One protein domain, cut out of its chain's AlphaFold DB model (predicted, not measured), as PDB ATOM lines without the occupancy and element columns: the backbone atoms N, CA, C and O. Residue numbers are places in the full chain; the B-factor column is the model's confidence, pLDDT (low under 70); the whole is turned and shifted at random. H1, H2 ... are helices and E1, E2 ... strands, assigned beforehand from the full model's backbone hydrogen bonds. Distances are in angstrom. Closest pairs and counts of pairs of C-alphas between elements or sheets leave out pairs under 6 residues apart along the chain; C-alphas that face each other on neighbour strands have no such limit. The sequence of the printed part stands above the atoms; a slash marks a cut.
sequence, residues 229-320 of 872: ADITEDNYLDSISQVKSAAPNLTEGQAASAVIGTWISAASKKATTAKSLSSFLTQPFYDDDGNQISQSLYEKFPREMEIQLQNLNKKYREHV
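This is residues 229 to 320 of the 872 residues of an uncharacterized protein of Idiomarinaceae bacterium (UniProt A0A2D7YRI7). Three helices, H2, H3 and H5, make an up-and-down bundle in which H3 and H5 run side by side and H2 joins them mainly through its last residues. H1 crosses the first part of H2 at a steep tilt, and the loop of residues 285 to 294, which holds E1, reaches away from the bundle. The printed part has 92 residues with five named helices and one named strand, in the order H1, H2, H3, E1, H4, H5, and is mostly helix. It is compact, with a radius of gyration of the C-alphas of 13.4 A and spans of 37 by 36 by 26 A.

The longest helix, H5, residues 302 to 318, touches H3, residues 271 to 282, at a shallow tilt of 5 degrees, opposite ways; their closest C-alphas, of Ser 278 and Leu 309, are 6.5 A apart. H2, residues 252 to 267, touches H5 with residues 264 to 267 alone, at a shallow tilt of 25 degrees, the same way; the closest C-alphas, of Ile 264 and Leu 312, are 5.6 A apart. H2 and H3 form a helical hairpin at a shallow tilt of 26 degrees; the closest C-alphas, of Ala 267 and Thr 273, are 4.7 A apart. H1, residues 233 to 246, touches H2 at residues 252 to 259 alone, at a steep tilt of 67 degrees, opposite ways, with the C-alphas of Ile 240 and Ala 255 closest at 5.5 A. H1 and H3 are only just apart, their closest C-alphas 8.1 A from each other. H4, residues 297 to 300, touches H3, with the C-alphas of Thr 282 and Tyr 298 closest at 5.1 A. H4 and H5 touch only at the corner, where the C-alphas of Tyr 298 and Met 305 are closest at 5.3 A. E1, residues 292 to 294, pairs with no named strand, but residues 285 to 286 pair with it, antiparallel. In H1, H2, H3 and H5 every O i to N i+4 pair is within hydrogen-bond range; H4 is too short for such a pair.

H5 is 24.2 A from first to last C-alpha and ends with C-alpha 318 at (149.020, 139.216, 161.433). H2 is 21.9 A long, H3 16.5 A, H4 5.1 A and E1 5.8 A. H1 is 20.2 A long and begins with C-alpha 233 at (144.592, 158.355, 180.451).

The C-alphas farthest apart, of Asp 289 and Val 320, are 41.1 A from each other. The printed part has no cut and no long link. The mean pLDDT of the printed part is 84.5, and no printed residue is under 70.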
ATOM      1  N   ALA A 229     144.541 159.802 168.737       85.56
ATOM      2  CA  ALA A 229     144.302 160.935 169.632       85.56
ATOM      3  C   ALA A 229     143.435 160.577 170.849       85.56
ATOM      4  O   ALA A 229     143.482 161.277 171.854       85.56
ATOM      5  N   ASP A 230     142.675 159.485 170.759       89.88
ATOM      6  CA  ASP A 230     141.729 159.067 171.790       89.88
ATOM      7  C   ASP A 230     142.345 158.041 172.764       89.88
ATOM      8  O   ASP A 230     141.714 157.658 173.748       89.88
ATOM      9  N   ILE A 231     143.603 157.635 172.549       90.31
ATOM     10  CA  ILE A 231     144.362 156.763 173.458       90.31
ATOM     11  C   ILE A 231     145.018 157.634 174.542       90.31
ATOM     12  O   ILE A 231     146.205 157.957 174.483       90.31
ATOM     13  N   THR A 232     144.217 158.033 175.528       87.38
ATOM     14  CA  THR A 232     144.608 158.919 176.638       87.38
ATOM     15  C   THR A 232     144.297 158.290 177.998       87.38
ATOM     16  O   THR A 232     143.548 157.314 178.081       87.38
ATOM     17  N   GLU A 233     144.873 158.829 179.082       85.81
ATOM     18  CA  GLU A 233     144.592 158.355 180.451       85.81
ATOM     19  C   GLU A 233     143.110 158.535 180.809       85.81
ATOM     20  O   GLU A 233     142.489 157.608 181.325       85.81
ATOM     21  N   ASP A 234     142.506 159.663 180.429       87.50
ATOM     22  CA  ASP A 234     141.086 159.939 180.672       87.50
ATOM     23  C   ASP A 234     140.170 158.924 179.982       87.50
ATOM     24  O   ASP A 234     139.307 158.324 180.625       87.50
ATOM     25  N   ASN A 235     140.390 158.659 178.689       91.38
ATOM     26  CA  ASN A 235     139.586 157.682 177.950       91.38
ATOM     27  C   ASN A 235     139.836 156.248 178.438       91.38
ATOM     28  O   ASN A 235     138.944 155.399 178.349       91.38
ATOM     29  N   TYR A 236     141.023 155.958 178.980       90.56
ATOM     30  CA  TYR A 236     141.315 154.676 179.618       90.56
ATOM     31  C   TYR A 236     140.511 154.493 180.910       90.56
ATOM     32  O   TYR A 236     139.865 153.458 181.096       90.56
ATOM     33  N   LEU A 237     140.501 155.503 181.783       89.62
ATOM     34  CA  LEU A 237     139.734 155.488 183.030       89.62
ATOM     35  C   LEU A 237     138.221 155.470 182.767       89.62
ATOM     36  O   LEU A 237     137.494 154.712 183.417       89.62
ATOM     37  N   ASP A 238     137.750 156.224 181.774       91.75
ATOM     38  CA  ASP A 238     136.352 156.191 181.346       91.75
ATOM     39  C   ASP A 238     135.974 154.812 180.786       91.75
ATOM     40  O   ASP A 238     134.962 154.235 181.181       91.75
ATOM     41  N   SER A 239     136.842 154.196 179.977       92.75
ATOM     42  CA  SER A 239     136.636 152.827 179.487       92.75
ATOM     43  C   SER A 239     136.507 151.810 180.628       92.75
ATOM     44  O   SER A 239     135.661 150.914 180.567       92.75
ATOM     45  N   ILE A 240     137.299 151.946 181.701       91.44
ATOM     46  CA  ILE A 240     137.182 151.093 182.897       91.44
ATOM     47  C   ILE A 240     135.825 151.304 183.575       91.44
ATOM     48  O   ILE A 240     135.159 150.330 183.944       91.44
ATOM     49  N   SER A 241     135.399 152.561 183.714       90.56
ATOM     50  CA  SER A 241     134.097 152.927 184.281       90.56
ATOM     51  C   SER A 241     132.937 152.342 183.465       90.56
ATOM     52  O   SER A 241     132.039 151.716 184.035       90.56
ATOM     53  N   GLN A 242     132.991 152.448 182.134       90.25
ATOM     54  CA  GLN A 242     131.989 151.891 181.221       90.25
ATOM     55  C   GLN A 242     131.927 150.357 181.297       90.25
ATOM     56  O   GLN A 242     130.844 149.779 181.399       90.25
ATOM     57  N   VAL A 243     133.073 149.667 181.329       89.19
ATOM     58  CA  VAL A 243     133.095 148.202 181.499       89.19
ATOM     59  C   VAL A 243     132.510 147.796 182.856       89.19
ATOM     60  O   VAL A 243     131.753 146.825 182.935       89.19
ATOM     61  N   LYS A 244     132.796 148.548 183.927       88.06
ATOM     62  CA  LYS A 244     132.213 148.295 185.254       88.06
ATOM     63  C   LYS A 244     130.721 148.603 185.330       88.06
ATOM     64  O   LYS A 244     130.023 147.914 186.070       88.06
ATOM     65  N   SER A 245     130.217 149.595 184.599       85.69
ATOM     66  CA  SER A 245     128.778 149.876 184.570       85.69
ATOM     67  C   SER A 245     128.010 148.739 183.887       85.69
ATOM     68  O   SER A 245     126.937 148.361 184.359       85.69
ATOM     69  N   ALA A 246     128.600 148.117 182.857       83.69
ATOM     70  CA  ALA A 246     128.021 146.950 182.196       83.69
ATOM     71  C   ALA A 246     128.180 145.634 182.970       83.69
ATOM     72  O   ALA A 246     127.292 144.774 182.944       83.69
ATOM     73  N   ALA A 247     129.281 145.477 183.705       84.88
ATOM     74  CA  ALA A 247     129.547 144.311 184.537       84.88
ATOM     75  C   ALA A 247     129.995 144.719 185.958       84.88
ATOM     76  O   ALA A 247     131.183 144.635 186.287       84.88
ATOM     77  N   PRO A 248     129.047 145.091 186.847       81.69
ATOM     78  CA  PRO A 248     129.357 145.611 188.186       81.69
ATOM     79  C   PRO A 248     130.096 144.630 189.104       81.69
ATOM     80  O   PRO A 248     130.664 145.028 190.117       81.69
ATOM     81  N   ASN A 249     130.074 143.340 188.768       83.56
ATOM     82  CA  ASN A 249     130.738 142.274 189.509       83.56
ATOM     83  C   ASN A 249     132.240 142.136 189.192       83.56
ATOM     84  O   ASN A 249     132.913 141.347 189.853       83.56
ATOM     85  N   LEU A 250     132.763 142.856 188.193       82.25
ATOM     86  CA  LEU A 250     134.195 142.865 187.894       82.25
ATOM     87  C   LEU A 250     134.961 143.715 188.911       82.25
ATOM     88  O   LEU A 250     134.566 144.831 189.259       82.25
ATOM     89  N   THR A 251     136.111 143.203 189.349       86.94
ATOM     90  CA  THR A 251     137.099 144.030 190.053       86.94
ATOM     91  C   THR A 251     137.683 145.075 189.103       86.94
ATOM     92  O   THR A 251     137.683 144.903 187.884       86.94
ATOM     93  N   GLU A 252     138.223 146.155 189.658       78.69
ATOM     94  CA  GLU A 252     138.828 147.234 188.870       78.69
ATOM     95  C   GLU A 252     139.982 146.733 187.988       78.69
ATOM     96  O   GLU A 252     140.033 147.058 186.807       78.69
ATOM     97  N   GLY A 253     140.823 145.827 188.502       76.75
ATOM     98  CA  GLY A 253     141.882 145.183 187.717       76.75
ATOM     99  C   GLY A 253     141.363 144.282 186.588       76.75
ATOM    100  O   GLY A 253     141.944 144.256 185.505       76.75
ATOM    101  N   GLN A 254     140.246 143.572 186.794       83.06
ATOM    102  CA  GLN A 254     139.622 142.765 185.735       83.06
ATOM    103  C   GLN A 254     139.017 143.642 184.633       83.06
ATOM    104  O   GLN A 254     139.183 143.329 183.454       83.06
ATOM    105  N   ALA A 255     138.365 144.749 184.999       85.19
ATOM    106  CA  ALA A 255     137.846 145.722 184.040       85.19
ATOM    107  C   ALA A 255     138.988 146.392 183.255       85.19
ATOM    108  O   ALA A 255     138.951 146.414 182.027       85.19
ATOM    109  N   ALA A 256     140.051 146.826 183.938       85.38
ATOM    110  CA  ALA A 256     141.258 147.377 183.321       85.38
ATOM    111  C   ALA A 256     141.914 146.408 182.326       85.38
ATOM    112  O   ALA A 256     142.258 146.798 181.210       85.38
ATOM    113  N   SER A 257     142.032 145.125 182.684       83.56
ATOM    114  CA  SER A 257     142.558 144.102 181.774       83.56
ATOM    115  C   SER A 257     141.655 143.876 180.557       83.56
ATOM    116  O   SER A 257     142.171 143.641 179.463       83.56
ATOM    117  N   ALA A 258     140.329 143.925 180.727       86.06
ATOM    118  CA  ALA A 258     139.382 143.796 179.623       86.06
ATOM    119  C   ALA A 258     139.493 144.985 178.653       86.06
ATOM    120  O   ALA A 258     139.569 144.771 177.444       86.06
ATOM    121  N   VAL A 259     139.606 146.211 179.179       91.56
ATOM    122  CA  VAL A 259     139.838 147.429 178.383       91.56
ATOM    123  C   VAL A 259     141.121 147.310 177.562       91.56
ATOM    124  O   VAL A 259     141.066 147.477 176.347       91.56
ATOM    125  N   ILE A 260     142.249 146.936 178.182       90.25
ATOM    126  CA  ILE A 260     143.532 146.735 177.477       90.25
ATOM    127  C   ILE A 260     143.374 145.707 176.347       90.25
ATOM    128  O   ILE A 260     143.851 145.929 175.236       90.25
ATOM    129  N   GLY A 261     142.682 144.591 176.598       87.94
ATOM    130  CA  GLY A 261     142.433 143.561 175.585       87.94
ATOM    131  C   GLY A 261     141.632 144.078 174.384       87.94
ATOM    132  O   GLY A 261     142.005 143.815 173.234       87.94
ATOM    133  N   THR A 262     140.572 144.847 174.644       90.25
ATOM    134  CA  THR A 262     139.749 145.499 173.612       90.25
ATOM    135  C   THR A 262     140.561 146.533 172.835       90.25
ATOM    136  O   THR A 262     140.583 146.493 171.602       90.25
ATOM    137  N   TRP A 263     141.308 147.387 173.539       94.19
ATOM    138  CA  TRP A 263     142.179 148.400 172.947       94.19
ATOM    139  C   TRP A 263     143.258 147.785 172.063       94.19
ATOM    140  O   TRP A 263     143.453 148.240 170.944       94.19
ATOM    141  N   ILE A 264     143.909 146.701 172.491       91.81
ATOM    142  CA  ILE A 264     144.885 145.981 171.661       91.81
ATOM    143  C   ILE A 264     144.231 145.452 170.388       91.81
ATOM    144  O   ILE A 264     144.818 145.542 169.310       91.81
ATOM    145  N   SER A 265     143.021 144.896 170.488       88.94
ATOM    146  CA  SER A 265     142.317 144.369 169.321       88.94
ATOM    147  C   SER A 265     141.975 145.468 168.311       88.94
ATOM    148  O   SER A 265     142.207 145.275 167.119       88.94
ATOM    149  N   ALA A 266     141.493 146.620 168.778       88.81
ATOM    150  CA  ALA A 266     141.174 147.773 167.939       88.81
ATOM    151  C   ALA A 266     142.438 148.451 167.378       88.81
ATOM    152  O   ALA A 266     142.587 148.593 166.165       88.81
ATOM    153  N   ALA A 267     143.405 148.772 168.238       89.00
ATOM    154  CA  ALA A 267     144.619 149.487 167.863       89.00
ATOM    155  C   ALA A 267     145.546 148.676 166.951       89.00
ATOM    156  O   ALA A 267     146.279 149.264 166.158       89.00
ATOM    157  N   SER A 268     145.513 147.339 167.014       86.94
ATOM    158  CA  SER A 268     146.325 146.481 166.137       86.94
ATOM    159  C   SER A 268     145.970 146.577 164.648       86.94
ATOM    160  O   SER A 268     146.732 146.095 163.813       86.94
ATOM    161  N   LYS A 269     144.847 147.212 164.292       84.00
ATOM    162  CA  LYS A 269     144.378 147.337 162.907       84.00
ATOM    163  C   LYS A 269     145.188 148.330 162.058       84.00
ATOM    164  O   LYS A 269     145.235 148.181 160.834       84.00
ATOM    165  N   LYS A 270     145.812 149.341 162.685       80.94
ATOM    166  CA  LYS A 270     146.598 150.407 162.026       80.94
ATOM    167  C   LYS A 270     147.937 150.622 162.742       80.94
ATOM    168  O   LYS A 270     148.063 150.406 163.946       80.94
ATOM    169  N   ALA A 271     148.953 151.090 162.014       74.19
ATOM    170  CA  ALA A 271     150.294 151.281 162.581       74.19
ATOM    171  C   ALA A 271     150.342 152.417 163.614       74.19
ATOM    172  O   ALA A 271     150.994 152.310 164.652       74.19
ATOM    173  N   THR A 272     149.646 153.516 163.326       79.75
ATOM    174  CA  THR A 272     149.615 154.718 164.166       79.75
ATOM    175  C   THR A 272     148.912 154.478 165.494       79.75
ATOM    176  O   THR A 272     149.421 154.899 166.533       79.75
ATOM    177  N   THR A 273     147.805 153.738 165.493       86.25
ATOM    178  CA  THR A 273     147.096 153.332 166.715       86.25
ATOM    179  C   THR A 273     147.912 152.329 167.523       86.25
ATOM    180  O   THR A 273     148.057 152.509 168.727       86.25
ATOM    181  N   ALA A 274     148.538 151.333 166.882       85.81
ATOM    182  CA  ALA A 274     149.413 150.385 167.574       85.81
ATOM    183  C   ALA A 274     150.618 151.086 168.230       85.81
ATOM    184  O   ALA A 274     150.971 150.788 169.370       85.81
ATOM    185  N   LYS A 275     151.226 152.067 167.548       83.75
ATOM    186  CA  LYS A 275     152.313 152.875 168.117       83.75
ATOM    187  C   LYS A 275     151.835 153.747 169.280       83.75
ATOM    188  O   LYS A 275     152.540 153.842 170.283       83.75
ATOM    189  N   SER A 276     150.660 154.359 169.155       86.75
ATOM    190  CA  SER A 276     150.088 155.215 170.203       86.75
ATOM    191  C   SER A 276     149.733 154.401 171.442       86.75
ATOM    192  O   SER A 276     150.143 154.769 172.535       86.75
ATOM    193  N   LEU A 277     149.125 153.222 171.271       92.31
ATOM    194  CA  LEU A 277     148.869 152.298 172.374       92.31
ATOM    195  C   LEU A 277     150.166 151.798 173.017       92.31
ATOM    196  O   LEU A 277     150.284 151.803 174.233       92.31
ATOM    197  N   SER A 278     151.172 151.421 172.225       88.81
ATOM    198  CA  SER A 278     152.486 151.038 172.763       88.81
ATOM    199  C   SER A 278     153.116 152.163 173.599       88.81
ATOM    200  O   SER A 278     153.658 151.915 174.676       88.81
ATOM    201  N   SER A 279     153.002 153.411 173.129       86.56
ATOM    202  CA  SER A 279     153.505 154.592 173.840       86.56
ATOM    203  C   SER A 279     152.723 154.826 175.133       86.56
ATOM    204  O   SER A 279     153.337 154.947 176.182       86.56
ATOM    205  N   PHE A 280     151.391 154.758 175.085       90.12
ATOM    206  CA  PHE A 280     150.511 154.837 176.255       90.12
ATOM    207  C   PHE A 280     150.852 153.787 177.325       90.12
ATOM    208  O   PHE A 280     150.863 154.082 178.516       90.12
ATOM    209  N   LEU A 281     151.175 152.555 176.917       90.19
ATOM    210  CA  LEU A 281     151.543 151.497 177.860       90.19
ATOM    211  C   LEU A 281     152.906 151.741 178.525       90.19
ATOM    212  O   LEU A 281     153.110 151.297 179.652       90.19
ATOM    213  N   THR A 282     153.843 152.404 177.842       87.00
ATOM    214  CA  THR A 282     155.260 152.470 178.247       87.00
ATOM    215  C   THR A 282     155.701 153.819 178.799       87.00
ATOM    216  O   THR A 282     156.621 153.857 179.616       87.00
ATOM    217  N   GLN A 283     155.065 154.913 178.385       84.62
ATOM    218  CA  GLN A 283     155.435 156.264 178.788       84.62
ATOM    219  C   GLN A 283     154.670 156.700 180.044       84.62
ATOM    220  O   GLN A 283     153.481 156.401 180.168       84.62
ATOM    221  N   PRO A 284     155.337 157.374 180.995       79.50
ATOM    222  CA  PRO A 284     154.659 158.002 182.120       79.50
ATOM    223  C   PRO A 284     153.864 159.231 181.658       79.50
ATOM    224  O   PRO A 284     154.202 159.852 180.648       79.50
ATOM    225  N   PHE A 285     152.822 159.581 182.408       77.25
ATOM    226  CA  PHE A 285     151.955 160.719 182.101       77.25
ATOM    227  C   PHE A 285     152.488 161.984 182.769       77.25
ATOM    228  O   PHE A 285     152.899 161.944 183.932       77.25
ATOM    229  N   TYR A 286     152.472 163.095 182.034       73.81
ATOM    230  CA  TYR A 286     152.928 164.411 182.484       73.81
ATOM    231  C   TYR A 286     151.782 165.423 182.393       73.81
ATOM    232  O   TYR A 286     150.955 165.310 181.488       73.81
ATOM    233  N   ASP A 287     151.720 166.375 183.326       74.25
ATOM    234  CA  ASP A 287     150.769 167.493 183.280       74.25
ATOM    235  C   ASP A 287     151.218 168.564 182.276       74.25
ATOM    236  O   ASP A 287     152.307 168.487 181.698       74.25
ATOM    237  N   ASP A 288     150.366 169.572 182.065       73.50
ATOM    238  CA  ASP A 288     150.649 170.711 181.177       73.50
ATOM    239  C   ASP A 288     151.905 171.502 181.606       73.50
ATOM    240  O   ASP A 288     152.525 172.174 180.780       73.50
ATOM    241  N   ASP A 289     152.315 171.382 182.874       74.38
ATOM    242  CA  ASP A 289     153.511 172.005 183.452       74.38
ATOM    243  C   ASP A 289     154.765 171.103 183.355       74.38
ATOM    244  O   ASP A 289     155.860 171.497 183.769       74.38
ATOM    245  N   GLY A 290     154.639 169.900 182.777       73.06
ATOM    246  CA  GLY A 290     155.726 168.941 182.576       73.06
ATOM    247  C   GLY A 290     156.094 168.107 183.808       73.06
ATOM    248  O   GLY A 290     157.114 167.410 183.785       73.06
ATOM    249  N   ASN A 291     155.297 168.139 184.878       77.25
ATOM    250  CA  ASN A 291     155.479 167.276 186.042       77.25
ATOM    251  C   ASN A 291     154.853 165.907 185.793       77.25
ATOM    252  O   ASN A 291     153.752 165.788 185.263       77.25
ATOM    253  N   GLN A 292     155.539 164.851 186.221       78.50
ATOM    254  CA  GLN A 292     155.011 163.497 186.116       78.50
ATOM    255  C   GLN A 292     153.802 163.319 187.051       78.50
ATOM    256  O   GLN A 292     153.950 163.365 188.272       78.50
ATOM    257  N   ILE A 293     152.623 163.067 186.478       75.25
ATOM    258  CA  ILE A 293     151.370 162.843 187.214       75.25
ATOM    259  C   ILE A 293     151.201 161.367 187.574       75.25
ATOM    260  O   ILE A 293     150.699 161.034 188.648       75.25
ATOM    261  N   SER A 294     151.626 160.457 186.687       77.19
ATOM    262  CA  SER A 294     151.492 159.023 186.934       77.19
ATOM    263  C   SER A 294     152.607 158.188 186.286       77.19
ATOM    264  O   SER A 294     153.196 158.539 185.261       77.19
ATOM    265  N   GLN A 295     152.959 157.081 186.949       80.19
ATOM    266  CA  GLN A 295     153.850 156.053 186.398       80.19
ATOM    267  C   GLN A 295     153.175 155.342 185.228       80.19
ATOM    268  O   GLN A 295     151.957 155.123 185.262       80.19
ATOM    269  N   SER A 296     153.971 154.915 184.247       85.81
ATOM    270  CA  SER A 296     153.438 154.166 183.108       85.81
ATOM    271  C   SER A 296     152.844 152.828 183.553       85.81
ATOM    272  O   SER A 296     153.194 152.267 184.599       85.81
ATOM    273  N   LEU A 297     151.938 152.268 182.748       85.50
ATOM    274  CA  LEU A 297     151.395 150.936 183.029       85.50
ATOM    275  C   LEU A 297     152.496 149.867 183.018       85.50
ATOM    276  O   LEU A 297     152.419 148.909 183.784       85.50
ATOM    277  N   TYR A 298     153.530 150.047 182.194       86.12
ATOM    278  CA  TYR A 298     154.695 149.170 182.139       86.12
ATOM    279  C   TYR A 298     155.549 149.252 183.412       86.12
ATOM    280  O   TYR A 298     156.022 148.228 183.889       86.12
ATOM    281  N   GLU A 299     155.708 150.437 184.006       85.19
ATOM    282  CA  GLU A 299     156.399 150.589 185.296       85.19
ATOM    283  C   GLU A 299     155.627 149.914 186.439       85.19
ATOM    284  O   GLU A 299     156.231 149.275 187.302       85.19
ATOM    285  N   LYS A 300     154.289 150.009 186.425       82.50
ATOM    286  CA  LYS A 300     153.421 149.392 187.443       82.50
ATOM    287  C   LYS A 300     153.299 147.870 187.287       82.50
ATOM    288  O   LYS A 300     153.267 147.160 188.291       82.50
ATOM    289  N   PHE A 301     153.224 147.371 186.050       85.06
ATOM    290  CA  PHE A 301     152.966 145.961 185.716       85.06
ATOM    291  C   PHE A 301     153.890 145.461 184.587       85.06
ATOM    292  O   PHE A 301     153.430 145.163 183.480       85.06
ATOM    293  N   PRO A 302     155.211 145.362 184.825       80.88
ATOM    294  CA  PRO A 302     156.190 145.138 183.758       80.88
ATOM    295  C   PRO A 302     155.998 143.809 183.025       80.88
ATOM    296  O   PRO A 302     156.068 143.759 181.798       80.88
ATOM    297  N   ARG A 303     155.699 142.727 183.755       83.81
ATOM    298  CA  ARG A 303     155.551 141.388 183.166       83.81
ATOM    299  C   ARG A 303     154.278 141.276 182.328       83.81
ATOM    300  O   ARG A 303     154.295 140.712 181.236       83.81
ATOM    301  N   GLU A 304     153.172 141.802 182.837       82.75
ATOM    302  CA  GLU A 304     151.877 141.787 182.169       82.75
ATOM    303  C   GLU A 304     151.904 142.682 180.928       82.75
ATOM    304  O   GLU A 304     151.449 142.263 179.863       82.75
ATOM    305  N   MET A 305     152.474 143.888 181.031       86.81
ATOM    306  CA  MET A 305     152.547 144.816 179.902       86.81
ATOM    307  C   MET A 305     153.521 144.354 178.821       86.81
ATOM    308  O   MET A 305     153.245 144.569 177.644       86.81
ATOM    309  N   GLU A 306     154.605 143.654 179.167       84.69
ATOM    310  CA  GLU A 306     155.468 143.017 178.167       84.69
ATOM    311  C   GLU A 306     154.688 142.013 177.302       84.69
ATOM    312  O   GLU A 306     154.771 142.062 176.071       84.69
ATOM    313  N   ILE A 307     153.863 141.162 177.920       86.62
ATOM    314  CA  ILE A 307     152.997 140.218 177.194       86.62
ATOM    315  C   ILE A 307     152.007 140.975 176.298       86.62
ATOM    316  O   ILE A 307     151.797 140.595 175.145       86.62
ATOM    317  N   GLN A 308     151.414 142.063 176.794       87.44
ATOM    318  CA  GLN A 308     150.469 142.865 176.014       87.44
ATOM    319  C   GLN A 308     151.127 143.577 174.825       87.44
ATOM    320  O   GLN A 308     150.566 143.580 173.729       87.44
ATOM    321  N   LEU A 309     152.343 144.099 174.990       86.62
ATOM    322  CA  LEU A 309     153.130 144.685 173.904       86.62
ATOM    323  C   LEU A 309     153.517 143.636 172.853       86.62
ATOM    324  O   LEU A 309     153.430 143.897 171.651       86.62
ATOM    325  N   GLN A 310     153.905 142.430 173.279       86.19
ATOM    326  CA  GLN A 310     154.157 141.315 172.362       86.19
ATOM    327  C   GLN A 310     152.890 140.930 171.587       86.19
ATOM    328  O   GLN A 310     152.944 140.765 170.366       86.19
ATOM    329  N   ASN A 311     151.739 140.860 172.264       87.00
ATOM    330  CA  ASN A 311     150.448 140.566 171.642       87.00
ATOM    331  C   ASN A 311     150.010 141.648 170.652       87.00
ATOM    332  O   ASN A 311     149.555 141.316 169.557       87.00
ATOM    333  N   LEU A 312     150.177 142.926 171.000       87.50
ATOM    334  CA  LEU A 312     149.899 144.056 170.115       87.50
ATOM    335  C   LEU A 312     150.740 143.972 168.840       87.50
ATOM    336  O   LEU A 312     150.200 144.030 167.736       87.50
ATOM    337  N   ASN A 313     152.047 143.748 168.990       81.19
ATOM    338  CA  ASN A 313     152.965 143.600 167.863       81.19
ATOM    339  C   ASN A 313     152.636 142.380 166.996       81.19
ATOM    340  O   ASN A 313     152.705 142.464 165.769       81.19
ATOM    341  N   LYS A 314     152.275 141.250 167.615       83.56
ATOM    342  CA  LYS A 314     151.858 140.040 166.901       83.56
ATOM    343  C   LYS A 314     150.585 140.292 166.093       83.56
ATOM    344  O   LYS A 314     150.601 140.100 164.880       83.56
ATOM    345  N   LYS A 315     149.521 140.795 166.732       83.06
ATOM    346  CA  LYS A 315     148.249 141.096 166.059       83.06
ATOM    347  C   LYS A 315     148.426 142.115 164.934       83.06
ATOM    348  O   LYS A 315     147.896 141.902 163.855       83.06
ATOM    349  N   TYR A 316     149.226 143.159 165.141       79.88
ATOM    350  CA  TYR A 316     149.516 144.151 164.101       79.88
ATOM    351  C   TYR A 316     150.252 143.560 162.884       79.88
ATOM    352  O   TYR A 316     150.044 143.984 161.745       79.88
ATOM    353  N   ARG A 317     151.112 142.555 163.088       74.62
ATOM    354  CA  ARG A 317     151.775 141.849 161.978       74.62
ATOM    355  C   ARG A 317     150.832 140.899 161.241       74.62
ATOM    356  O   ARG A 317     150.960 140.772 160.028       74.62
ATOM    357  N   GLU A 318     149.939 140.232 161.967       76.56
ATOM    358  CA  GLU A 318     149.020 139.216 161.433       76.56
ATOM    359  C   GLU A 318     147.745 139.815 160.822       76.56
ATOM    360  O   GLU A 318     147.107 139.174 159.988       76.56
ATOM    361  N   HIS A 319     147.367 141.037 161.206       74.75
ATOM    362  CA  HIS A 319     146.164 141.686 160.705       74.75
ATOM    363  C   HIS A 319     146.342 142.123 159.246       74.75
ATOM    364  O   HIS A 319     146.951 143.151 158.941       74.75
ATOM    365  N   VAL A 320     145.789 141.321 158.338       72.62
ATOM    366  CA  VAL A 320     145.789 141.578 156.899       72.62
ATOM    367  C   VAL A 320     144.365 141.474 156.370       72.62
ATOM    368  O   VAL A 320     143.689 140.470 156.582       72.62
TER     369      VAL A 320